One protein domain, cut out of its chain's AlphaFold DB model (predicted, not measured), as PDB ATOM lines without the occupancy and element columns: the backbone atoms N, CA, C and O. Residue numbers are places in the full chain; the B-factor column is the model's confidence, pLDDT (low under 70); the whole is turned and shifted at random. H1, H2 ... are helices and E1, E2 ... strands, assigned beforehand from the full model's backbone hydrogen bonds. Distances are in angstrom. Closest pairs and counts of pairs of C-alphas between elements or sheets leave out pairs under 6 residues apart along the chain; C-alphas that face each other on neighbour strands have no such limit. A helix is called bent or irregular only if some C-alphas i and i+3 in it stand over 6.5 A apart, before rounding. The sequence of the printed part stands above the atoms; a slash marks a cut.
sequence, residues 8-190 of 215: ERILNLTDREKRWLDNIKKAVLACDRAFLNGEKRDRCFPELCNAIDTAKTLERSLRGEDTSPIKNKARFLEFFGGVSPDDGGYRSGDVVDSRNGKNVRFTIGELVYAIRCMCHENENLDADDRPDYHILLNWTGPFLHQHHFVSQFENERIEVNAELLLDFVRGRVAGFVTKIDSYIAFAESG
ATOM      1  N   GLU A   8     -10.748  15.074  12.672       89.50
ATOM      2  CA  GLU A   8     -10.569  15.516  11.287       89.50
ATOM      3  C   GLU A   8      -9.323  16.390  11.155       89.50
ATOM      4  O   GLU A   8      -8.607  16.309  10.160       89.50
ATOM      5  N   ARG A   9      -9.022  17.193  12.181       92.88
ATOM      6  CA  ARG A   9      -7.827  18.028  12.193       92.88
ATOM      7  C   ARG A   9      -6.545  17.203  12.266       92.88
ATOM      8  O   ARG A   9      -5.586  17.536  11.571       92.88
ATOM      9  N   ILE A  10      -6.551  16.135  13.064       90.75
ATOM     10  CA  ILE A  10      -5.431  15.189  13.171       90.75
ATOM     11  C   ILE A  10      -5.231  14.434  11.853       90.75
ATOM     12  O   ILE A  10      -4.099  14.233  11.443       90.75
ATOM     13  N   LEU A  11      -6.299  14.063  11.146       90.31
ATOM     14  CA  LEU A  11      -6.179  13.385   9.846       90.31
ATOM     15  C   LEU A  11      -5.616  14.290   8.739       90.31
ATOM     16  O   LEU A  11      -5.064  13.799   7.759       90.31
ATOM     17  N   ASN A  12      -5.719  15.606   8.912       92.69
ATOM     18  CA  ASN A  12      -5.269  16.605   7.949       92.69
ATOM     19  C   ASN A  12      -4.011  17.347   8.432       92.69
ATOM     20  O   ASN A  12      -3.945  18.575   8.358       92.69
ATOM     21  N   LEU A  13      -3.008  16.623   8.947       94.56
ATOM     22  CA  LEU A  13      -1.713  17.227   9.286       94.56
ATOM     23  C   LEU A  13      -1.080  17.878   8.055       94.56
ATOM     24  O   LEU A  13      -0.937  17.246   7.004       94.56
ATOM     25  N   THR A  14      -0.613  19.111   8.218       96.00
ATOM     26  CA  THR A  14       0.245  19.761   7.224       96.00
ATOM     27  C   THR A  14       1.606  19.061   7.149       96.00
ATOM     28  O   THR A  14       2.036  18.404   8.100       96.00
ATOM     29  N   ASP A  15       2.351  19.245   6.056       96.19
ATOM     30  CA  ASP A  15       3.704  18.675   5.930       96.19
ATOM     31  C   ASP A  15       4.646  19.145   7.044       96.19
ATOM     32  O   ASP A  15       5.508  18.395   7.503       96.19
ATOM     33  N   ARG A  16       4.466  20.382   7.517       96.00
ATOM     34  CA  ARG A  16       5.219  20.924   8.651       96.00
ATOM     35  C   ARG A  16       4.902  20.172   9.945       96.00
ATOM     36  O   ARG A  16       5.817  19.829  10.683       96.00
ATOM     37  N   GLU A  17       3.631  19.877  10.196       96.50
ATOM     38  CA  GLU A  17       3.187  19.140  11.383       96.50
ATOM     39  C   GLU A  17       3.613  17.678  11.364       96.50
ATOM     40  O   GLU A  17       4.029  17.159  12.397       96.50
ATOM     41  N   LYS A  18       3.603  17.036  10.191       95.38
ATOM     42  CA  LYS A  18       4.170  15.692  10.017       95.38
ATOM     43  C   LYS A  18       5.660  15.668  10.357       95.38
ATOM     44  O   LYS A  18       6.103  14.792  11.089       95.38
ATOM     45  N   ARG A  19       6.426  16.674   9.911       95.38
ATOM     46  CA  ARG A  19       7.851  16.809  10.274       95.38
ATOM     47  C   ARG A  19       8.051  17.022  11.773       95.38
ATOM     48  O   ARG A  19       8.977  16.451  12.339       95.38
ATOM     49  N   TRP A  20       7.206  17.824  12.420       96.56
ATOM     50  CA  TRP A  20       7.253  17.977  13.877       96.56
ATOM     51  C   TRP A  20       6.946  16.665  14.593       96.56
ATOM     52  O   TRP A  20       7.699  16.289  15.486       96.56
ATOM     53  N   LEU A  21       5.911  15.937  14.168       96.56
ATOM     54  CA  LEU A  21       5.596  14.617  14.709       96.56
ATOM     55  C   LEU A  21       6.786  13.659  14.568       96.56
ATOM     56  O   LEU A  21       7.187  13.034  15.548       96.56
ATOM     57  N   ASP A  22       7.411  13.601  13.393       96.19
ATOM     58  CA  ASP A  22       8.604  12.780  13.168       96.19
ATOM     59  C   ASP A  22       9.788  13.196  14.042       96.19
ATOM     60  O   ASP A  22      10.523  12.334  14.521       96.19
ATOM     61  N   ASN A  23       9.987  14.490  14.286       95.94
ATOM     62  CA  ASN A  23      11.046  14.962  15.177       95.94
ATOM     63  C   ASN A  23      10.801  14.538  16.633       95.94
ATOM     64  O   ASN A  23      11.741  14.115  17.301       95.94
ATOM     65  N   ILE A  24       9.547  14.555  17.096       96.38
ATOM     66  CA  ILE A  24       9.178  14.018  18.417       96.38
ATOM     67  C   ILE A  24       9.496  12.518  18.470       96.38
ATOM     68  O   ILE A  24      10.139  12.055  19.410       96.38
ATOM     69  N   LYS A  25       9.109  11.755  17.438       96.38
ATOM     70  CA  LYS A  25       9.396  10.313  17.347       96.38
ATOM     71  C   LYS A  25      10.898  10.016  17.328       96.38
ATOM     72  O   LYS A  25      11.333   9.076  17.987       96.38
ATOM     73  N   LYS A  26      11.696  10.818  16.612       95.81
ATOM     74  CA  LYS A  26      13.167  10.703  16.581       95.81
ATOM     75  C   LYS A  26      13.764  10.873  17.970       95.81
ATOM     76  O   LYS A  26      14.583  10.049  18.362       95.81
ATOM     77  N   ALA A  27      13.325  11.892  18.702       95.19
ATOM     78  CA  ALA A  27      13.801  12.170  20.049       95.19
ATOM     79  C   ALA A  27      13.420  11.052  21.041       95.19
ATOM     80  O   ALA A  27      14.262  10.581  21.803       95.19
ATOM     81  N   VAL A  28      12.184  10.535  20.975       94.94
ATOM     82  CA  VAL A  28      11.772   9.364  21.778       94.94
ATOM     83  C   VAL A  28      12.630   8.139  21.449       94.94
ATOM     84  O   VAL A  28      13.132   7.479  22.355       94.94
ATOM     85  N   LEU A  29      12.859   7.850  20.165       95.00
ATOM     86  CA  LEU A  29      13.692   6.723  19.743       95.00
ATOM     87  C   LEU A  29      15.160   6.882  20.176       95.00
ATOM     88  O   LEU A  29      15.797   5.898  20.554       95.00
ATOM     89  N   ALA A  30      15.705   8.099  20.118       94.50
ATOM     90  CA  ALA A  30      17.053   8.406  20.589       94.50
ATOM     91  C   ALA A  30      17.174   8.188  22.104       94.50
ATOM     92  O   ALA A  30      18.098   7.504  22.546       94.50
ATOM     93  N   CYS A  31      16.193   8.663  22.877       94.31
ATOM     94  CA  CYS A  31      16.085   8.390  24.308       94.31
ATOM     95  C   CYS A  31      16.021   6.881  24.598       94.31
ATOM     96  O   CYS A  31      16.763   6.396  25.450       94.31
ATOM     97  N   ASP A  32      15.187   6.123  23.881       94.44
ATOM     98  CA  ASP A  32      15.050   4.674  24.079       94.44
ATOM     99  C   ASP A  32      16.361   3.929  23.798       94.44
ATOM    100  O   ASP A  32      16.746   3.031  24.545       94.44
ATOM    101  N   ARG A  33      17.083   4.320  22.740       94.50
ATOM    102  CA  ARG A  33      18.402   3.756  22.419       94.50
ATOM    103  C   ARG A  33      19.433   4.081  23.492       94.50
ATOM    104  O   ARG A  33      20.148   3.182  23.922       94.50
ATOM    105  N   ALA A  34      19.486   5.331  23.943       92.94
ATOM    106  CA  ALA A  34      20.372   5.736  25.027       92.94
ATOM    107  C   ALA A  34      20.084   4.956  26.317       92.94
ATOM    108  O   ALA A  34      21.011   4.491  26.979       92.94
ATOM    109  N   PHE A  35      18.806   4.750  26.640       91.31
ATOM    110  CA  PHE A  35      18.396   3.952  27.789       91.31
ATOM    111  C   PHE A  35      18.908   2.510  27.684       91.31
ATOM    112  O   PHE A  35      19.554   2.017  28.608       91.31
ATOM    113  N   LEU A  36      18.675   1.857  26.541       91.31
ATOM    114  CA  LEU A  36      19.109   0.478  26.286       91.31
ATOM    115  C   LEU A  36      20.636   0.319  26.278       91.31
ATOM    116  O   LEU A  36      21.142  -0.726  26.679       91.31
ATOM    117  N   ASN A  37      21.368   1.356  25.870       92.88
ATOM    118  CA  ASN A  37      22.832   1.364  25.828       92.88
ATOM    119  C   ASN A  37      23.484   1.749  27.169       92.88
ATOM    120  O   ASN A  37      24.708   1.781  27.264       92.88
ATOM    121  N   GLY A  38      22.699   2.054  28.209       88.19
ATOM    122  CA  GLY A  38      23.224   2.475  29.512       88.19
ATOM    123  C   GLY A  38      23.678   3.940  29.579       88.19
ATOM    124  O   GLY A  38      24.257   4.353  30.579       88.19
ATOM    125  N   GLU A  39      23.359   4.754  28.570       90.00
ATOM    126  CA  GLU A  39      23.712   6.180  28.455       90.00
ATOM    127  C   GLU A  39      22.620   7.107  29.026       90.00
ATOM    128  O   GLU A  39      22.532   8.292  28.694       90.00
ATOM    129  N   LYS A  40      21.750   6.571  29.892       86.31
ATOM    130  CA  LYS A  40      20.534   7.261  30.352       86.31
ATOM    131  C   LYS A  40      20.788   8.628  30.994       86.31
ATOM    132  O   LYS A  40      19.975   9.534  30.828       86.31
ATOM    133  N   ARG A  41      21.926   8.783  31.681       83.25
ATOM    134  CA  ARG A  41      22.274   9.993  32.443       83.25
ATOM    135  C   ARG A  41      22.466  11.217  31.570       83.25
ATOM    136  O   ARG A  41      21.950  12.282  31.895       83.25
ATOM    137  N   ASP A  42      23.171  11.028  30.466       81.75
ATOM    138  CA  ASP A  42      23.675  12.132  29.658       81.75
ATOM    139  C   ASP A  42      22.773  12.410  28.456       81.75
ATOM    140  O   ASP A  42      22.741  13.524  27.947       81.75
ATOM    141  N   ARG A  43      22.028  11.397  27.994       86.94
ATOM    142  CA  ARG A  43      21.353  11.442  26.690       86.94
ATOM    143  C   ARG A  43      19.831  11.439  26.764       86.94
ATOM    144  O   ARG A  43      19.195  12.064  25.927       86.94
ATOM    145  N   CYS A  44      19.213  10.776  27.744       89.44
ATOM    146  CA  CYS A  44      17.754  10.617  27.731       89.44
ATOM    147  C   CYS A  44      16.993  11.930  27.984       89.44
ATOM    148  O   CYS A  44      16.070  12.256  27.240       89.44
ATOM    149  N   PHE A  45      17.365  12.700  29.014       88.25
ATOM    150  CA  PHE A  45      16.653  13.942  29.351       88.25
ATOM    151  C   PHE A  45      16.750  15.031  28.279       88.25
ATOM    152  O   PHE A  45      15.704  15.602  27.965       88.25
ATOM    153  N   PRO A  46      17.930  15.320  27.695       88.69
ATOM    154  CA  PRO A  46      18.026  16.287  26.604       88.69
ATOM    155  C   PRO A  46      17.107  15.937  25.428       88.69
ATOM    156  O   PRO A  46      16.331  16.780  24.978       88.69
ATOM    157  N   GLU A  47      17.105  14.670  25.001       92.00
ATOM    158  CA  GLU A  47      16.244  14.201  23.912       92.00
ATOM    159  C   GLU A  47      14.760  14.373  24.251       92.00
ATOM    160  O   GLU A  47      13.986  14.926  23.468       92.00
ATOM    161  N   LEU A  48      14.341  13.984  25.454       91.75
ATOM    162  CA  LEU A  48      12.948  14.159  25.857       91.75
ATOM    163  C   LEU A  48      12.546  15.631  26.011       91.75
ATOM    164  O   LEU A  48      11.408  15.972  25.698       91.75
ATOM    165  N   CYS A  49      13.452  16.521  26.422       90.06
ATOM    166  CA  CYS A  49      13.186  17.961  26.441       90.06
ATOM    167  C   CYS A  49      12.946  18.508  25.027       90.06
ATOM    168  O   CYS A  49      11.966  19.225  24.811       90.06
ATOM    169  N   ASN A  50      13.764  18.097  24.053       89.69
ATOM    170  CA  ASN A  50      13.565  18.430  22.638       89.69
ATOM    171  C   ASN A  50      12.224  17.897  22.112       89.69
ATOM    172  O   ASN A  50      11.514  18.575  21.357       89.69
ATOM    173  N   ALA A  51      11.843  16.693  22.547       93.25
ATOM    174  CA  ALA A  51      10.557  16.100  22.217       93.25
ATOM    175  C   ALA A  51       9.392  16.936  22.775       93.25
ATOM    176  O   ALA A  51       8.452  17.218  22.036       93.25
ATOM    177  N   ILE A  52       9.462  17.387  24.034       92.56
ATOM    178  CA  ILE A  52       8.436  18.252  24.642       92.56
ATOM    179  C   ILE A  52       8.347  19.600  23.920       92.56
ATOM    180  O   ILE A  52       7.246  20.058  23.610       92.56
ATOM    181  N   ASP A  53       9.484  20.231  23.620       91.00
ATOM    182  CA  ASP A  53       9.520  21.532  22.945       91.00
ATOM    183  C   ASP A  53       8.913  21.470  21.536       91.00
ATOM    184  O   ASP A  53       8.202  22.385  21.102       91.00
ATOM    185  N   THR A  54       9.103  20.347  20.847       93.56
ATOM    186  CA  THR A  54       8.455  20.099  19.557       93.56
ATOM    187  C   THR A  54       6.974  19.746  19.732       93.56
ATOM    188  O   THR A  54       6.130  20.238  18.983       93.56
ATOM    189  N   ALA A  55       6.629  18.937  20.736       94.12
ATOM    190  CA  ALA A  55       5.267  18.472  20.979       94.12
ATOM    191  C   ALA A  55       4.316  19.595  21.402       94.12
ATOM    192  O   ALA A  55       3.218  19.679  20.855       94.12
ATOM    193  N   LYS A  56       4.749  20.515  22.273       92.19
ATOM    194  CA  LYS A  56       3.956  21.704  22.630       92.19
ATOM    195  C   LYS A  56       3.686  22.591  21.410       92.19
ATOM    196  O   LYS A  56       2.598  23.140  21.262       92.19
ATOM    197  N   THR A  57       4.663  22.704  20.509       93.44
ATOM    198  CA  THR A  57       4.532  23.481  19.268       93.44
ATOM    199  C   THR A  57       3.533  22.816  18.323       93.44
ATOM    200  O   THR A  57       2.658  23.490  17.776       93.44
ATOM    201  N   LEU A  58       3.614  21.489  18.178       95.25
ATOM    202  CA  LEU A  58       2.664  20.712  17.386       95.25
ATOM    203  C   LEU A  58       1.243  20.801  17.961       95.25
ATOM    204  O   LEU A  58       0.316  21.076  17.208       95.25
ATOM    205  N   GLU A  59       1.058  20.628  19.272       93.62
ATOM    206  CA  GLU A  59      -0.263  20.715  19.909       93.62
ATOM    207  C   GLU A  59      -0.939  22.070  19.643       93.62
ATOM    208  O   GLU A  59      -2.094  22.112  19.220       93.62
ATOM    209  N   ARG A  60      -0.203  23.176  19.792       92.94
ATOM    210  CA  ARG A  60      -0.720  24.523  19.499       92.94
ATOM    211  C   ARG A  60      -1.076  24.700  18.024       92.94
ATOM    212  O   ARG A  60      -2.142  25.226  17.713       92.94
ATOM    213  N   SER A  61      -0.234  24.207  17.114       95.06
ATOM    214  CA  SER A  61      -0.520  24.232  15.673       95.06
ATOM    215  C   SER A  61      -1.803  23.469  15.321       95.06
ATOM    216  O   SER A  61      -2.616  23.937  14.519       95.06
ATOM    217  N   LEU A  62      -2.036  22.321  15.965       94.44
ATOM    218  CA  LEU A  62      -3.260  21.540  15.777       94.44
ATOM    219  C   LEU A  62      -4.507  22.301  16.234       94.44
ATOM    220  O   LEU A  62      -5.540  22.210  15.573       94.44
ATOM    221  N   ARG A  63      -4.407  23.085  17.310       92.62
ATOM    222  CA  ARG A  63      -5.486  23.958  17.801       92.62
ATOM    223  C   ARG A  63      -5.654  25.253  16.989       92.62
ATOM    224  O   ARG A  63      -6.573  26.020  17.253       92.62
ATOM    225  N   GLY A  64      -4.794  25.504  15.997       91.75
ATOM    226  CA  GLY A  64      -4.795  26.751  15.225       91.75
ATOM    227  C   GLY A  64      -4.282  27.957  16.019       91.75
ATOM    228  O   GLY A  64      -4.624  29.096  15.710       91.75
ATOM    229  N   GLU A  65      -3.486  27.711  17.058       92.44
ATOM    230  CA  GLU A  65      -2.924  28.740  17.924       92.44
ATOM    231  C   GLU A  65      -1.546  29.223  17.449       92.44
ATOM    232  O   GLU A  65      -0.866  28.592  16.643       92.44
ATOM    233  N   ASP A  66      -1.095  30.346  18.017       88.69
ATOM    234  CA  ASP A  66       0.246  30.882  17.784       88.69
ATOM    235  C   ASP A  66       1.355  29.904  18.225       88.69
ATOM    236  O   ASP A  66       1.384  29.454  19.376       88.69
ATOM    237  N   THR A  67       2.290  29.640  17.305       89.69
ATOM    238  CA  THR A  67       3.468  28.771  17.468       89.69
ATOM    239  C   THR A  67       4.781  29.554  17.596       89.69
ATOM    240  O   THR A  67       5.852  28.992  17.373       89.69
ATOM    241  N   SER A  68       4.733  30.864  17.854       85.62
ATOM    242  CA  SER A  68       5.931  31.673  18.121       85.62
ATOM    243  C   SER A  68       6.707  31.160  19.355       85.62
ATOM    244  O   SER A  68       6.161  30.406  20.159       85.62
ATOM    245  N   PRO A  69       7.966  31.565  19.576       78.38
ATOM    246  CA  PRO A  69       8.700  31.180  20.790       78.38
ATOM    247  C   PRO A  69       8.241  31.925  22.062       78.38
ATOM    248  O   PRO A  69       8.727  31.657  23.151       78.38
ATOM    249  N   ILE A  70       7.284  32.854  21.968       80.38
ATOM    250  CA  ILE A  70       6.881  33.718  23.087       80.38
ATOM    251  C   ILE A  70       6.219  32.903  24.217       80.38
ATOM    252  O   ILE A  70       5.443  31.984  23.958       80.38
ATOM    253  N   LYS A  71       6.445  33.289  25.486       82.94
ATOM    254  CA  LYS A  71       5.853  32.647  26.685       82.94
ATOM    255  C   LYS A  71       6.199  31.153  26.793       82.94
ATOM    256  O   LYS A  71       5.354  30.338  27.179       82.94
ATOM    257  N   ASN A  72       7.446  30.804  26.486       83.25
ATOM    258  CA  ASN A  72       7.942  29.435  26.406       83.25
ATOM    259  C   ASN A  72       7.627  28.593  27.655       83.25
ATOM    260  O   ASN A  72       7.071  27.499  27.531       83.25
ATOM    261  N   LYS A  73       7.870  29.144  28.857       86.06
ATOM    262  CA  LYS A  73       7.547  28.496  30.140       86.06
ATOM    263  C   LYS A  73       6.068  28.173  30.291       86.06
ATOM    264  O   LYS A  73       5.713  27.040  30.589       86.06
ATOM    265  N   ALA A  74       5.194  29.155  30.071       86.50
ATOM    266  CA  ALA A  74       3.754  28.959  30.226       86.50
ATOM    267  C   ALA A  74       3.233  27.889  29.256       86.50
ATOM    268  O   ALA A  74       2.462  27.026  29.654       86.50
ATOM    269  N   ARG A  75       3.721  27.897  28.008       87.00
ATOM    270  CA  ARG A  75       3.362  26.909  26.977       87.00
ATOM    271  C   ARG A  75       3.901  25.515  27.283       87.00
ATOM    272  O   ARG A  75       3.228  24.522  27.030       87.00
ATOM    273  N   PHE A  76       5.107  25.431  27.839       88.62
ATOM    274  CA  PHE A  76       5.666  24.169  28.309       88.62
ATOM    275  C   PHE A  76       4.806  23.577  29.429       88.62
ATOM    276  O   PHE A  76       4.447  22.402  29.379       88.62
ATOM    277  N   LEU A  77       4.444  24.402  30.414       87.06
ATOM    278  CA  LEU A  77       3.600  23.990  31.533       87.06
ATOM    279  C   LEU A  77       2.161  23.684  31.105       87.06
ATOM    280  O   LEU A  77       1.532  22.854  31.737       87.06
ATOM    281  N   GLU A  78       1.648  24.284  30.033       85.75
ATOM    282  CA  GLU A  78       0.344  23.932  29.456       85.75
ATOM    283  C   GLU A  78       0.353  22.526  28.827       85.75
ATOM    284  O   GLU A  78      -0.544  21.723  29.073       85.75
ATOM    285  N   PHE A  79       1.389  22.204  28.044       86.19
ATOM    286  CA  PHE A  79       1.527  20.891  27.403       86.19
ATOM    287  C   PHE A  79       1.837  19.783  28.424       86.19
ATOM    288  O   PHE A  79       1.262  18.685  28.411       86.19
ATOM    289  N   PHE A  80       2.803  20.052  29.303       79.69
ATOM    290  CA  PHE A  80       3.388  19.050  30.185       79.69
ATOM    291  C   PHE A  80       2.785  19.067  31.599       79.69
ATOM    292  O   PHE A  80       2.707  18.021  32.244       79.69
ATOM    293  N   GLY A  81       2.385  20.239  32.093       65.44
ATOM    294  CA  GLY A  81       2.060  20.497  33.496       65.44
ATOM    295  C   GLY A  81       0.565  20.512  33.828       65.44
ATOM    296  O   GLY A  81      -0.301  20.639  32.968       65.44
ATOM    297  N   GLY A  82       0.281  20.351  35.125       59.88
ATOM    298  CA  GLY A  82      -1.064  20.381  35.717       59.88
ATOM    299  C   GLY A  82      -1.294  19.346  36.824       59.88
ATOM    300  O   GLY A  82      -2.281  19.439  37.541       59.88
ATOM    301  N   VAL A  83      -0.389  18.376  36.981       60.50
ATOM    302  CA  VAL A  83      -0.522  17.273  37.944       60.50
ATOM    303  C   VAL A  83       0.454  17.515  39.098       60.50
ATOM    304  O   VAL A  83       1.659  17.693  38.864       60.50
ATOM    305  N   SER A  84      -0.059  17.570  40.334       58.00
ATOM    306  CA  SER A  84       0.795  17.506  41.525       58.00
ATOM    307  C   SER A  84       1.510  16.150  41.521       58.00
ATOM    308  O   SER A  84       0.896  15.175  41.088       58.00
ATOM    309  N   PRO A  85       2.764  16.025  41.989       55.41
ATOM    310  CA  PRO A  85       3.426  14.728  42.135       55.41
ATOM    311  C   PRO A  85       2.515  13.649  42.751       55.41
ATOM    312  O   PRO A  85       2.462  12.531  42.241       55.41
ATOM    313  N   ASP A  86       1.695  14.042  43.731       55.97
ATOM    314  CA  ASP A  86       0.759  13.176  44.459       55.97
ATOM    315  C   ASP A  86      -0.400  12.619  43.610       55.97
ATOM    316  O   ASP A  86      -0.889  11.518  43.873       55.97
ATOM    317  N   ASP A  87      -0.823  13.335  42.566       47.56
ATOM    318  CA  ASP A  87      -1.946  12.952  41.697       47.56
ATOM    319  C   ASP A  87      -1.547  11.869  40.671       47.56
ATOM    320  O   ASP A  87      -2.403  11.239  40.047       47.56
ATOM    321  N   GLY A  88      -0.243  11.628  40.489       50.28
ATOM    322  CA  GLY A  88       0.309  10.643  39.551       50.28
ATOM    323  C   GLY A  88       0.522   9.241  40.132       50.28
ATOM    324  O   GLY A  88       1.125   8.402  39.467       50.28
ATOM    325  N   GLY A  89       0.092   8.984  41.373       51.22
ATOM    326  CA  GLY A  89       0.383   7.734  42.092       51.22
ATOM    327  C   GLY A  89       1.801   7.665  42.677       51.22
ATOM    328  O   GLY A  89       2.147   6.686  43.338       51.22
ATOM    329  N   TYR A  90       2.598   8.718  42.490       53.22
ATOM    330  CA  TYR A  90       3.905   8.890  43.106       53.22
ATOM    331  C   TYR A  90       3.736   9.726  44.369       53.22
ATOM    332  O   TYR A  90       3.421  10.906  44.303       53.22
ATOM    333  N   ARG A  91       3.934   9.139  45.551       56.34
ATOM    334  CA  ARG A  91       3.900   9.940  46.780       56.34
ATOM    335  C   ARG A  91       5.155  10.803  46.821       56.34
ATOM    336  O   ARG A  91       6.261  10.274  46.960       56.34
ATOM    337  N   SER A  92       4.993  12.113  46.664       57.22
ATOM    338  CA  SER A  92       6.051  13.043  47.040       57.22
ATOM    339  C   SER A  92       6.090  13.156  48.564       57.22
ATOM    340  O   SER A  92       5.061  13.049  49.229       57.22
ATOM    341  N   GLY A  93       7.283  13.298  49.141       58.41
ATOM    342  CA  GLY A  93       7.365  13.825  50.502       58.41
ATOM    343  C   GLY A  93       6.983  15.308  50.493       58.41
ATOM    344  O   GLY A  93       7.144  15.968  49.466       58.41
ATOM    345  N   ASP A  94       6.518  15.844  51.627       62.41
ATOM    346  CA  ASP A  94       6.385  17.294  51.802       62.41
ATOM    347  C   ASP A  94       7.746  17.956  51.522       62.41
ATOM    348  O   ASP A  94       8.710  17.764  52.265       62.41
ATOM    349  N   VAL A  95       7.844  18.716  50.429       66.19
ATOM    350  CA  VAL A  95       9.034  19.521  50.129       66.19
ATOM    351  C   VAL A  95       8.940  20.796  50.957       66.19
ATOM    352  O   VAL A  95       7.960  21.528  50.836       66.19
ATOM    353  N   VAL A  96       9.937  21.088  51.792       63.94
ATOM    354  CA  VAL A  96       9.945  22.268  52.671       63.94
ATOM    355  C   VAL A  96      11.050  23.230  52.231       63.94
ATOM    356  O   VAL A  96      12.193  22.838  52.055       63.94
ATOM    357  N   ASP A  97      10.754  24.515  52.050       61.44
ATOM    358  CA  ASP A  97      11.793  25.526  51.823       61.44
ATOM    359  C   ASP A  97      12.572  25.723  53.129       61.44
ATOM    360  O   ASP A  97      12.014  26.181  54.128       61.44
ATOM    361  N   SER A  98      13.865  25.408  53.138       60.47
ATOM    362  CA  SER A  98      14.704  25.556  54.333       60.47
ATOM    363  C   SER A  98      14.879  27.011  54.779       60.47
ATOM    364  O   SER A  98      15.153  27.247  55.954       60.47
ATOM    365  N   ARG A  99      14.665  27.997  53.894       60.16
ATOM    366  CA  ARG A  99      14.811  29.433  54.206       60.16
ATOM    367  C   ARG A  99      13.675  29.968  55.057       60.16
ATOM    368  O   ARG A  99      13.859  30.916  55.816       60.16
ATOM    369  N   ASN A 100      12.472  29.433  54.865       64.69
ATOM    370  CA  ASN A 100      11.255  29.977  55.470       64.69
ATOM    371  C   ASN A 100      10.375  28.917  56.153       64.69
ATOM    372  O   ASN A 100       9.344  29.274  56.723       64.69
ATOM    373  N   GLY A 101      10.776  27.643  56.115       63.28
ATOM    374  CA  GLY A 101      10.084  26.518  56.739       63.28
ATOM    375  C   GLY A 101       8.722  26.192  56.125       63.28
ATOM    376  O   GLY A 101       7.948  25.465  56.744       63.28
ATOM    377  N   LYS A 102       8.377  26.752  54.957       64.81
ATOM    378  CA  LYS A 102       7.075  26.537  54.312       64.81
ATOM    379  C   LYS A 102       7.139  25.390  53.322       64.81
ATOM    380  O   LYS A 102       8.114  25.255  52.589       64.81
ATOM    381  N   ASN A 103       6.047  24.640  53.222       70.19
ATOM    382  CA  ASN A 103       5.903  23.641  52.172       70.19
ATOM    383  C   ASN A 103       5.925  24.331  50.804       70.19
ATOM    384  O   ASN A 103       5.115  25.224  50.533       70.19
ATOM    385  N   VAL A 104       6.844  23.907  49.945       67.88
ATOM    386  CA  VAL A 104       6.886  24.294  48.541       67.88
ATOM    387  C   VAL A 104       6.169  23.219  47.754       67.88
ATOM    388  O   VAL A 104       6.482  22.038  47.855       67.88
ATOM    389  N   ARG A 105       5.193  23.627  46.950       70.31
ATOM    390  CA  ARG A 105       4.518  22.722  46.025       70.31
ATOM    391  C   ARG A 105       5.051  22.991  44.634       70.31
ATOM    392  O   ARG A 105       4.814  24.067  44.097       70.31
ATOM    393  N   PHE A 106       5.756  22.011  44.085       74.31
ATOM    394  CA  PHE A 106       6.093  21.972  42.671       74.31
ATOM    395  C   PHE A 106       5.154  21.002  41.971       74.31
ATOM    396  O   PHE A 106       4.900  19.904  42.463       74.31
ATOM    397  N   THR A 107       4.673  21.382  40.800       79.69
ATOM    398  CA  THR A 107       4.114  20.437  39.835       79.69
ATOM    399  C   THR A 107       5.244  19.648  39.175       79.69
ATOM    400  O   THR A 107       6.378  20.125  39.068       79.69
ATOM    401  N   ILE A 108       4.941  18.456  38.652       80.69
ATOM    402  CA  ILE A 108       5.941  17.684  37.895       80.69
ATOM    403  C   ILE A 108       6.461  18.502  36.699       80.69
ATOM    404  O   ILE A 108       7.651  18.474  36.392       80.69
ATOM    405  N   GLY A 109       5.592  19.288  36.056       84.25
ATOM    406  CA  GLY A 109       5.990  20.149  34.944       84.25
ATOM    407  C   GLY A 109       6.981  21.242  35.324       84.25
ATOM    408  O   GLY A 109       7.876  21.526  34.534       84.25
ATOM    409  N   GLU A 110       6.888  21.808  36.527       86.38
ATOM    410  CA  GLU A 110       7.870  22.785  37.010       86.38
ATOM    411  C   GLU A 110       9.236  22.147  37.262       86.38
ATOM    412  O   GLU A 110      10.250  22.741  36.896       86.38
ATOM    413  N   LEU A 111       9.272  20.924  37.799       86.31
ATOM    414  CA  LEU A 111      10.520  20.183  37.998       86.31
ATOM    415  C   LEU A 111      11.189  19.844  36.660       86.31
ATOM    416  O   LEU A 111      12.378  20.101  36.484       86.31
ATOM    417  N   VAL A 112      10.424  19.331  35.688       88.25
ATOM    418  CA  VAL A 112      10.949  19.047  34.341       88.25
ATOM    419  C   VAL A 112      11.416  20.329  33.660       88.25
ATOM    420  O   VAL A 112      12.459  20.319  33.012       88.25
ATOM    421  N   TYR A 113      10.699  21.443  33.826       88.81
ATOM    422  CA  TYR A 113      11.124  22.725  33.271       88.81
ATOM    423  C   TYR A 113      12.445  23.212  33.876       88.81
ATOM    424  O   TYR A 113      13.327  23.651  33.145       88.81
ATOM    425  N   ALA A 114      12.612  23.110  35.197       87.25
ATOM    426  CA  ALA A 114      13.861  23.477  35.859       87.25
ATOM    427  C   ALA A 114      15.042  22.634  35.349       87.25
ATOM    428  O   ALA A 114      16.099  23.175  35.029       87.25
ATOM    429  N   ILE A 115      14.831  21.324  35.184       87.12
ATOM    430  CA  ILE A 115      15.827  20.399  34.627       87.12
ATOM    431  C   ILE A 115      16.138  20.729  33.166       87.12
ATOM    432  O   ILE A 115      17.306  20.771  32.788       87.12
ATOM    433  N   ARG A 116      15.117  21.035  32.359       87.50
ATOM    434  CA  ARG A 116      15.265  21.480  30.967       87.50
ATOM    435  C   ARG A 116      16.192  22.692  30.859       87.50
ATOM    436  O   ARG A 116      17.021  22.724  29.956       87.50
ATOM    437  N   CYS A 117      16.085  23.656  31.773       86.44
ATOM    438  CA  CYS A 117      16.953  24.837  31.805       86.44
ATOM    439  C   CYS A 117      18.416  24.525  32.168       86.44
ATOM    440  O   CYS A 117      19.279  25.377  31.971       86.44
ATOM    441  N   MET A 118      18.714  23.331  32.692       83.50
ATOM    442  CA  MET A 118      20.081  22.862  32.950       83.50
ATOM    443  C   MET A 118      20.663  22.028  31.797       83.50
ATOM    444  O   MET A 118      21.859  21.739  31.793       83.50
ATOM    445  N   CYS A 119      19.854  21.621  30.813       78.25
ATOM    446  CA  CYS A 119      20.328  20.866  29.656       78.25
ATOM    447  C   CYS A 119      21.087  21.794  28.693       78.25
ATOM    448  O   CYS A 119      20.475  22.500  27.894       78.25
ATOM    449  N   HIS A 120      22.423  21.760  28.744       60.44
ATOM    450  CA  HIS A 120      23.317  22.620  27.953       60.44
ATOM    451  C   HIS A 120      23.121  22.547  26.426       60.44
ATOM    452  O   HIS A 120      23.519  23.473  25.726       60.44
ATOM    453  N   GLU A 121      22.516  21.476  25.911       60.38
ATOM    454  CA  GLU A 121      22.266  21.264  24.478       60.38
ATOM    455  C   GLU A 121      20.863  21.716  24.025       60.38
ATOM    456  O   GLU A 121      20.501  21.519  22.867       60.38
ATOM    457  N   ASN A 122      20.042  22.305  24.905       61.19
ATOM    458  CA  ASN A 122      18.708  22.750  24.508       61.19
ATOM    459  C   ASN A 122      18.749  24.139  23.847       61.19
ATOM    460  O   ASN A 122      18.802  25.168  24.517       61.19
ATOM    461  N   GLU A 123      18.659  24.164  22.518       63.59
ATOM    462  CA  GLU A 123      18.630  25.393  21.708       63.59
ATOM    463  C   GLU A 123      17.328  26.206  21.858       63.59
ATOM    464  O   GLU A 123      17.247  27.336  21.382       63.59
ATOM    465  N   ASN A 124      16.299  25.663  22.521       69.75
ATOM    466  CA  ASN A 124      14.983  26.296  22.660       69.75
ATOM    467  C   ASN A 124      14.820  27.104  23.963       69.75
ATOM    468  O   ASN A 124      13.685  27.339  24.398       69.75
ATOM    469  N   LEU A 125      15.912  27.448  24.651       75.56
ATOM    470  CA  LEU A 125      15.880  28.277  25.860       75.56
ATOM    471  C   LEU A 125      15.753  29.766  25.498       75.56
ATOM    472  O   LEU A 125      16.483  30.271  24.646       75.56
ATOM    473  N   ASP A 126      14.841  30.470  26.170       76.06
ATOM    474  CA  ASP A 126      14.731  31.928  26.065       76.06
ATOM    475  C   ASP A 126      15.849  32.613  26.878       76.06
ATOM    476  O   ASP A 126      16.418  32.028  27.797       76.06
ATOM    477  N   ALA A 127      16.132  33.895  26.614       71.56
ATOM    478  CA  ALA A 127      17.141  34.658  27.372       71.56
ATOM    479  C   ALA A 127      16.845  34.752  28.888       71.56
ATOM    480  O   ALA A 127      17.757  34.935  29.698       71.56
ATOM    481  N   ASP A 128      15.569  34.627  29.261       77.81
ATOM    482  CA  ASP A 128      15.109  34.634  30.651       77.81
ATOM    483  C   ASP A 128      15.108  33.232  31.290       77.81
ATOM    484  O   ASP A 128      14.958  33.119  32.511       77.81
ATOM    485  N   ASP A 129      15.307  32.166  30.504       81.31
ATOM    486  CA  ASP A 129      15.421  30.800  31.013       81.31
ATOM    487  C   ASP A 129      16.801  30.607  31.648       81.31
ATOM    488  O   ASP A 129      17.834  30.586  30.979       81.31
ATOM    489  N   ARG A 130      16.828  30.481  32.980       78.50
ATOM    490  CA  ARG A 130      18.060  30.307  33.757       78.50
ATOM    491  C   ARG A 130      18.080  28.951  34.459       78.50
ATOM    492  O   ARG A 130      17.030  28.519  34.938       78.50
ATOM    493  N   PRO A 131      19.255  28.305  34.566       81.12
ATOM    494  CA  PRO A 131      19.418  27.108  35.381       81.12
ATOM    495  C   PRO A 131      18.988  27.360  36.833       81.12
ATOM    496  O   PRO A 131      19.442  28.325  37.454       81.12
ATOM    497  N   ASP A 132      18.147  26.480  37.378       80.62
ATOM    498  CA  ASP A 132      17.830  26.444  38.806       80.62
ATOM    499  C   ASP A 132      18.668  25.355  39.483       80.62
ATOM    500  O   ASP A 132      18.282  24.188  39.550       80.62
ATOM    501  N   TYR A 133      19.843  25.744  39.979       78.94
ATOM    502  CA  TYR A 133      20.803  24.828  40.602       78.94
ATOM    503  C   TYR A 133      20.333  24.239  41.941       78.94
ATOM    504  O   TYR A 133      21.050  23.431  42.537       78.94
ATOM    505  N   HIS A 134      19.158  24.640  42.437       79.50
ATOM    506  CA  HIS A 134      18.551  24.024  43.611       79.50
ATOM    507  C   HIS A 134      17.802  22.736  43.274       79.50
ATOM    508  O   HIS A 134      17.564  21.955  44.186       79.50
ATOM    509  N   ILE A 135      17.466  22.471  42.008       83.56
ATOM    510  CA  ILE A 135      16.783  21.242  41.586       83.56
ATOM    511  C   ILE A 135      17.790  20.352  40.859       83.56
ATOM    512  O   ILE A 135      18.351  20.755  39.849       83.56
ATOM    513  N   LEU A 136      18.021  19.132  41.347       83.44
ATOM    514  CA  LEU A 136      19.018  18.206  40.805       83.44
ATOM    515  C   LEU A 136      18.407  16.842  40.477       83.44
ATOM    516  O   LEU A 136      17.551  16.331  41.197       83.44
ATOM    517  N   LEU A 137      18.894  16.225  39.400       85.88
ATOM    518  CA  LEU A 137      18.581  14.842  39.046       85.88
ATOM    519  C   LEU A 137      19.465  13.878  39.842       85.88
ATOM    520  O   LEU A 137      20.689  13.910  39.707       85.88
ATOM    521  N   ASN A 138      18.854  12.971  40.605       84.50
ATOM    522  CA  ASN A 138      19.573  11.891  41.274       84.50
ATOM    523  C   ASN A 138      19.416  10.569  40.503       84.50
ATOM    524  O   ASN A 138      18.316  10.027  40.386       84.50
ATOM    525  N   TRP A 139      20.544  10.049  40.003       79.56
ATOM    526  CA  TRP A 139      20.657   8.782  39.263       79.56
ATOM    527  C   TRP A 139      21.305   7.636  40.053       79.56
ATOM    528  O   TRP A 139      21.505   6.548  39.504       79.56
ATOM    529  N   THR A 140      21.785   7.905  41.266       69.50
ATOM    530  CA  THR A 140      22.651   6.999  42.043       69.50
ATOM    531  C   THR A 140      22.031   6.538  43.351       69.50
ATOM    532  O   THR A 140      22.482   5.544  43.912       69.50
ATOM    533  N   GLY A 141      21.062   7.275  43.884       56.28
ATOM    534  CA  GLY A 141      20.604   7.073  45.249       56.28
ATOM    535  C   GLY A 141      19.408   6.133  45.345       56.28
ATOM    536  O   GLY A 141      18.440   6.315  44.605       56.28
ATOM    537  N   PRO A 142      19.379   5.205  46.320       46.25
ATOM    538  CA  PRO A 142      18.097   4.854  46.891       46.25
ATOM    539  C   PRO A 142      17.574   6.141  47.533       46.25
ATOM    540  O   PRO A 142      18.194   6.690  48.446       46.25
ATOM    541  N   PHE A 143      16.446   6.650  47.050       57.06
ATOM    542  CA  PHE A 143      15.660   7.578  47.853       57.06
ATOM    543  C   PHE A 143      15.484   6.939  49.234       57.06
ATOM    544  O   PHE A 143      15.304   5.719  49.317       57.06
ATOM    545  N   LEU A 144      15.497   7.745  50.304       49.53
ATOM    546  CA  LEU A 144      15.139   7.292  51.661       49.53
ATOM    547  C   LEU A 144      13.879   6.399  51.644       49.53
ATOM    548  O   LEU A 144      13.759   5.478  52.448       49.53
ATOM    549  N   HIS A 145      13.013   6.594  50.642       55.78
ATOM    550  CA  HIS A 145      12.014   5.633  50.191       55.78
ATOM    551  C   HIS A 145      12.052   5.496  48.659       55.78
ATOM    552  O   HIS A 145      11.762   6.459  47.959       55.78
ATOM    553  N   GLN A 146      12.350   4.307  48.122       56.16
ATOM    554  CA  GLN A 146      12.520   4.036  46.676       56.16
ATOM    555  C   GLN A 146      11.343   4.466  45.771       56.16
ATOM    556  O   GLN A 146      11.506   4.568  44.560       56.16
ATOM    557  N   HIS A 147      10.171   4.738  46.346       61.12
ATOM    558  CA  HIS A 147       8.975   5.198  45.637       61.12
ATOM    559  C   HIS A 147       8.790   6.723  45.643       61.12
ATOM    560  O   HIS A 147       7.827   7.219  45.061       61.12
ATOM    561  N   HIS A 148       9.659   7.470  46.328       71.75
ATOM    562  CA  HIS A 148       9.551   8.922  46.394       71.75
ATOM    563  C   HIS A 148      10.049   9.560  45.103       71.75
ATOM    564  O   HIS A 148      11.119   9.234  44.587       71.75
ATOM    565  N   PHE A 149       9.249  10.500  44.607       75.44
ATOM    566  CA  PHE A 149       9.562  11.264  43.406       75.44
ATOM    567  C   PHE A 149      10.554  12.398  43.676       75.44
ATOM    568  O   PHE A 149      11.419  12.683  42.850       75.44
ATOM    569  N   VAL A 150      10.429  13.037  44.842       75.69
ATOM    570  CA  VAL A 150      11.231  14.192  45.259       75.69
ATOM    571  C   VAL A 150      11.643  14.022  46.714       75.69
ATOM    572  O   VAL A 150      10.856  13.542  47.532       75.69
ATOM    573  N   SER A 151      12.865  14.441  47.032       69.50
ATOM    574  CA  SER A 151      13.370  14.585  48.396       69.50
ATOM    575  C   SER A 151      14.155  15.887  48.524       69.50
ATOM    576  O   SER A 151      14.790  16.330  47.572       69.50
ATOM    577  N   GLN A 152      14.156  16.485  49.710       71.00
ATOM    578  CA  GLN A 152      15.078  17.568  50.047       71.00
ATOM    579  C   GLN A 152      16.327  16.998  50.732       71.00
ATOM    580  O   GLN A 152      16.221  16.056  51.519       71.00
ATOM    581  N   PHE A 153      17.492  17.583  50.453       66.56
ATOM    582  CA  PHE A 153      18.757  17.325  51.147       66.56
ATOM    583  C   PHE A 153      19.318  18.605  51.790       66.56
ATOM    584  O   PHE A 153      18.815  19.711  51.568       66.56
ATOM    585  N   GLU A 154      20.371  18.455  52.601       59.44
ATOM    586  CA  GLU A 154      21.099  19.567  53.223       59.44
ATOM    587  C   GLU A 154      21.502  20.643  52.189       59.44
ATOM    588  O   GLU A 154      21.940  20.330  51.080       59.44
ATOM    589  N   ASN A 155      21.409  21.921  52.582       65.69
ATOM    590  CA  ASN A 155      21.693  23.112  51.759       65.69
ATOM    591  C   ASN A 155      20.651  23.454  50.676       65.69
ATOM    592  O   ASN A 155      21.013  23.903  49.589       65.69
ATOM    593  N   GLU A 156      19.359  23.291  50.976       70.12
ATOM    594  CA  GLU A 156      18.250  23.800  50.140       70.12
ATOM    595  C   GLU A 156      18.157  23.149  48.749       70.12
ATOM    596  O   GLU A 156      17.572  23.708  47.823       70.12
ATOM    597  N   ARG A 157      18.748  21.961  48.591       77.25
ATOM    598  CA  ARG A 157      18.729  21.211  47.334       77.25
ATOM    599  C   ARG A 157      17.560  20.239  47.312       77.25
ATOM    600  O   ARG A 157      17.349  19.468  48.248       77.25
ATOM    601  N   ILE A 158      16.826  20.276  46.214       79.88
ATOM    602  CA  ILE A 158      15.733  19.387  45.863       79.88
ATOM    603  C   ILE A 158      16.305  18.335  44.919       79.88
ATOM    604  O   ILE A 158      16.727  18.646  43.808       79.88
ATOM    605  N   GLU A 159      16.310  17.083  45.352       80.88
ATOM    606  CA  GLU A 159      16.673  15.953  44.512       80.88
ATOM    607  C   GLU A 159      15.421  15.298  43.936       80.88
ATOM    608  O   GLU A 159      14.494  14.922  44.659       80.88
ATOM    609  N   VAL A 160      15.415  15.140  42.617       83.00
ATOM    610  CA  VAL A 160      14.343  14.495  41.862       83.00
ATOM    611  C   VAL A 160      14.814  13.122  41.403       83.00
ATOM    612  O   VAL A 160      15.941  12.968  40.922       83.00
ATOM    613  N   ASN A 161      13.948  12.119  41.546       83.94
ATOM    614  CA  ASN A 161      14.233  10.759  41.107       83.94
ATOM    615  C   ASN A 161      14.345  10.719  39.590       83.94
ATOM    616  O   ASN A 161      13.338  10.829  38.892       83.94
ATOM    617  N   ALA A 162      15.569  10.564  39.085       86.50
ATOM    618  CA  ALA A 162      15.813  10.654  37.657       86.50
ATOM    619  C   ALA A 162      15.132   9.525  36.877       86.50
ATOM    620  O   ALA A 162      14.650   9.781  35.781       86.50
ATOM    621  N   GLU A 163      15.039   8.311  37.431       85.19
ATOM    622  CA  GLU A 163      14.384   7.185  36.752       85.19
ATOM    623  C   GLU A 163      12.867   7.364  36.701       85.19
ATOM    624  O   GLU A 163      12.279   7.290  35.625       85.19
ATOM    625  N   LEU A 164      12.237   7.700  37.832       83.44
ATOM    626  CA  LEU A 164      10.789   7.934  37.863       83.44
ATOM    627  C   LEU A 164      10.389   9.147  37.022       83.44
ATOM    628  O   LEU A 164       9.373   9.122  36.327       83.44
ATOM    629  N   LEU A 165      11.186  10.218  37.070       85.69
ATOM    630  CA  LEU A 165      10.962  11.393  36.238       85.69
ATOM    631  C   LEU A 165      11.139  11.051  34.759       85.69
ATOM    632  O   LEU A 165      10.335  11.494  33.943       85.69
ATOM    633  N   LEU A 166      12.147  10.248  34.413       88.81
ATOM    634  CA  LEU A 166      12.377   9.810  33.043       88.81
ATOM    635  C   LEU A 166      11.188   9.006  32.510       88.81
ATOM    636  O   LEU A 166      10.678   9.324  31.436       88.81
ATOM    637  N   ASP A 167      10.712   8.022  33.271       86.44
ATOM    638  CA  ASP A 167       9.552   7.206  32.904       86.44
ATOM    639  C   ASP A 167       8.292   8.061  32.745       86.44
ATOM    640  O   ASP A 167       7.544   7.905  31.775       86.44
ATOM    641  N   PHE A 168       8.082   9.022  33.648       86.19
ATOM    642  CA  PHE A 168       6.959   9.953  33.574       86.19
ATOM    643  C   PHE A 168       7.028  10.834  32.321       86.19
ATOM    644  O   PHE A 168       6.056  10.939  31.565       86.19
ATOM    645  N   VAL A 169       8.185  11.456  32.073       89.94
ATOM    646  CA  VAL A 169       8.406  12.332  30.919       89.94
ATOM    647  C   VAL A 169       8.238  11.550  29.622       89.94
ATOM    648  O   VAL A 169       7.479  11.967  28.741       89.94
ATOM    649  N   ARG A 170       8.899  10.392  29.517       92.00
ATOM    650  CA  ARG A 170       8.785   9.508  28.361       92.00
ATOM    651  C   ARG A 170       7.334   9.111  28.141       92.00
ATOM    652  O   ARG A 170       6.852   9.211  27.018       92.00
ATOM    653  N   GLY A 171       6.625   8.703  29.191       89.38
ATOM    654  CA  GLY A 171       5.240   8.265  29.077       89.38
ATOM    655  C   GLY A 171       4.289   9.373  28.625       89.38
ATOM    656  O   GLY A 171       3.392   9.131  27.812       89.38
ATOM    657  N   ARG A 172       4.526  10.616  29.062       88.81
ATOM    658  CA  ARG A 172       3.768  11.791  28.613       88.81
ATOM    659  C   ARG A 172       3.969  12.058  27.122       88.81
ATOM    660  O   ARG A 172       2.986  12.206  26.395       88.81
ATOM    661  N   VAL A 173       5.221  12.092  26.663       92.44
ATOM    662  CA  VAL A 173       5.559  12.336  25.251       92.44
ATOM    663  C   VAL A 173       5.087  11.176  24.370       92.44
ATOM    664  O   VAL A 173       4.443  11.395  23.345       92.44
ATOM    665  N   ALA A 174       5.331   9.936  24.790       92.19
ATOM    666  CA  ALA A 174       4.888   8.743  24.083       92.19
ATOM    667  C   ALA A 174       3.359   8.693  23.969       92.19
ATOM    668  O   ALA A 174       2.835   8.460  22.885       92.19
ATOM    669  N   GLY A 175       2.633   8.998  25.047       90.38
ATOM    670  CA  GLY A 175       1.173   9.067  25.034       90.38
ATOM    671  C   GLY A 175       0.618  10.152  24.106       90.38
ATOM    672  O   GLY A 175      -0.478   9.995  23.570       90.38
ATOM    673  N   PHE A 176       1.347  11.250  23.887       92.12
ATOM    674  CA  PHE A 176       0.983  12.256  22.887       92.12
ATOM    675  C   PHE A 176       1.150  11.716  21.457       92.12
ATOM    676  O   PHE A 176       0.220  11.810  20.656       92.12
ATOM    677  N   VAL A 177       2.289  11.080  21.163       93.62
ATOM    678  CA  VAL A 177       2.564  10.467  19.852       93.62
ATOM    679  C   VAL A 177       1.564   9.356  19.527       93.62
ATOM    680  O   VAL A 177       0.935   9.394  18.472       93.62
ATOM    681  N   THR A 178       1.367   8.394  20.434       91.06
ATOM    682  CA  THR A 178       0.495   7.233  20.183       91.06
ATOM    683  C   THR A 178      -0.963   7.633  19.984       91.06
ATOM    684  O   THR A 178      -1.675   6.975  19.230       91.06
ATOM    685  N   LYS A 179      -1.415   8.744  20.588       89.44
ATOM    686  CA  LYS A 179      -2.731   9.335  20.299       89.44
ATOM    687  C   LYS A 179      -2.844   9.796  18.851       89.44
ATOM    688  O   LYS A 179      -3.830   9.457  18.204       89.44
ATOM    689  N   ILE A 180      -1.874  10.567  18.357       91.88
ATOM    690  CA  ILE A 180      -1.890  11.075  16.977       91.88
ATOM    691  C   ILE A 180      -1.834   9.902  15.994       91.88
ATOM    692  O   ILE A 180      -2.717   9.777  15.146       91.88
ATOM    693  N   ASP A 181      -0.867   9.004  16.177       91.00
ATOM    694  CA  ASP A 181      -0.679   7.831  15.320       91.00
ATOM    695  C   ASP A 181      -1.906   6.919  15.310       91.00
ATOM    696  O   ASP A 181      -2.309   6.450  14.253       91.00
ATOM    697  N   SER A 182      -2.559   6.722  16.459       87.00
ATOM    698  CA  SER A 182      -3.792   5.934  16.538       87.00
ATOM    699  C   SER A 182      -4.924   6.510  15.707       87.00
ATOM    700  O   SER A 182      -5.690   5.756  15.115       87.00
ATOM    701  N   TYR A 183      -5.085   7.834  15.679       87.31
ATOM    702  CA  TYR A 183      -6.142   8.442  14.875       87.31
ATOM    703  C   TYR A 183      -5.855   8.303  13.383       87.31
ATOM    704  O   TYR A 183      -6.786   8.026  12.627       87.31
ATOM    705  N   ILE A 184      -4.589   8.449  12.980       87.44
ATOM    706  CA  ILE A 184      -4.148   8.222  11.599       87.44
ATOM    707  C   ILE A 184      -4.391   6.754  11.217       87.44
ATOM    708  O   ILE A 184      -5.112   6.483  10.259       87.44
ATOM    709  N   ALA A 185      -3.906   5.811  12.027       84.31
ATOM    710  CA  ALA A 185      -4.082   4.378  11.804       84.31
ATOM    711  C   ALA A 185      -5.561   3.961  11.779       84.31
ATOM    712  O   ALA A 185      -5.947   3.119  10.967       84.31
ATOM    713  N   PHE A 186      -6.417   4.572  12.605       83.38
ATOM    714  CA  PHE A 186      -7.857   4.304  12.597       83.38
ATOM    715  C   PHE A 186      -8.509   4.662  11.261       83.38
ATOM    716  O   PHE A 186      -9.418   3.960  10.826       83.38
ATOM    717  N   ALA A 187      -8.068   5.736  10.603       81.38
ATOM    718  CA  ALA A 187      -8.590   6.098   9.287       81.38
ATOM    719  C   ALA A 187      -8.159   5.112   8.190       81.38
ATOM    720  O   ALA A 187      -8.901   4.922   7.230       81.38
ATOM    721  N   GLU A 188      -6.998   4.475   8.345       79.31
ATOM    722  CA  GLU A 188      -6.437   3.536   7.366       79.31
ATOM    723  C   GLU A 188      -6.919   2.090   7.573       79.31
ATOM    724  O   GLU A 188      -7.155   1.371   6.607       79.31
ATOM    725  N   SER A 189      -7.072   1.660   8.830       75.06
ATOM    726  CA  SER A 189      -7.250   0.247   9.209       75.06
ATOM    727  C   SER A 189      -8.400  -0.018  10.188       75.06
ATOM    728  O   SER A 189      -8.723  -1.171  10.458       75.06
ATOM    729  N   GLY A 190      -9.030   1.025  10.741       73.62
ATOM    730  CA  GLY A 190     -10.085   0.892  11.754       73.62
ATOM    731  C   GLY A 190      -9.592   0.547  13.168       73.62
ATOM    732  O   GLY A 190     -10.414   0.383  14.068       73.62
TER     733      GLY A 190
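This is residues 8 to 190 of the 215 residues of an uncharacterized protein of Rhodopirellula sp. MGV (UniProt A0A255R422). A small three-stranded sheet sits toward one end of an elongated body, and a bundle of three long helices, H2, H3 and H7, makes most of the rest. H7 follows the sheet's strand E3 with no residue between them and crosses the helical hairpin of H2 and H3 on a slant, while H6 covers the sheet's strand E1, H4 packs on H3 and H6, and H1 packs on the far part of H7. The printed part has 183 residues, with seven named helices and three named strands in the order H1 H2 H3 H4 H5 H6 E1 E2 E3 H7, and the class is mostly helix. The sheet is mixed, in the order E1 E3 E2. The whole is compact, with a radius of gyration of the C-alphas of 17.4 A, and it spans 54 by 35 by 30 A.

The sheet has the edge strands E1, residues 135 to 138, and E2, residues 150 to 153, with the inner strand E3, residues 157 to 161, between them. E1 and E3 are parallel, with N 136 and O 158 at 2.8 A and N 160 and O 136 at 2.8 A, within hydrogen-bond range. E2 and E3 are an antiparallel hairpin, with N 151 and O 159 at 2.9 A. H6, residues 108 to 116, is on the sheet at a height over the sheet of 9.8 A, over E1 and only just over E3, on which 3 of its C-alphas fall. It runs across the strands, at 84 degrees to E1 on the local plane. H7, residues 162 to 189, only grazes the sheet, with residues 162 to 166. H3, residues 40 to 62, is the hub, touching four other helices. It forms a helical hairpin with H2, residues 15 to 36, at a shallow tilt of 19 degrees, opposite ways; the closest C-alphas, of Cys 31 and Cys 44, are 4.4 A apart. H2, H3 and H7 form a bundle, a group of helices packed together. H7 touches H3 with its residues 166 to 176 alone, at a steep tilt of 42 degrees, the same way; the closest C-alphas, of Ile 52 and Val 173, are 6.6 A apart. H4, residues 72 to 80, touches H3 about perpendicular at 87 degrees, the closest C-alphas being those of Lys 56 and Phe 79, 5.4 A. H4 also touches H6, the closest C-alphas being those of Phe 80 and Gly 109, 5.5 A. H3 and H6 only just touch, with 3 pairs of C-alphas within 8 A; the closest are those of Cys 49 and Arg 116, 6.1 A. H1, residues 8 to 11, touches H7, which meets it with residues 180 to 187 alone; the closest C-alphas, of Leu 11 and Ile 184, are 5.8 A apart. H5, residues 85 to 88, touches no helix but is near H6. Every O i to N i+4 pair is within hydrogen-bond range in H2, H4, H6 and H7, and 16 of 19 are in H3; H1 and H5 are too short for such a pair.

E3 is 13.0 A long from first to last C-alpha, and E1 and E2 are 9.8 A and 10.1 A. H7 is 38.1 A long, from C-alpha 162 at (15.813, 10.654, 37.657) to C-alpha 189 at (-7.250, 0.247, 9.209), with a kink of 27 degrees near residue 183. H2 and H3 are each 31.3 A long; H3 is irregular, with C-alphas 42 and 45 7.3 A apart. H4 and H6 measure 12.0 A and 12.2 A, H1 5.1 A and H5 5.8 A. H1 begins at C-alpha 8, (-10.569, 15.516, 11.287).

The two C-alphas farthest apart, those of Asn 100 and Ser 189, are 58.0 A apart. The printed part has no cut. The links H5 to H6, H6 to E1 and E1 to E2 are long. The mean pLDDT of the printed part is 81.2, and it is under 70 at residues 81 to 102, 104, 120 to 124, 140 to 147, 151 and 153 to 155.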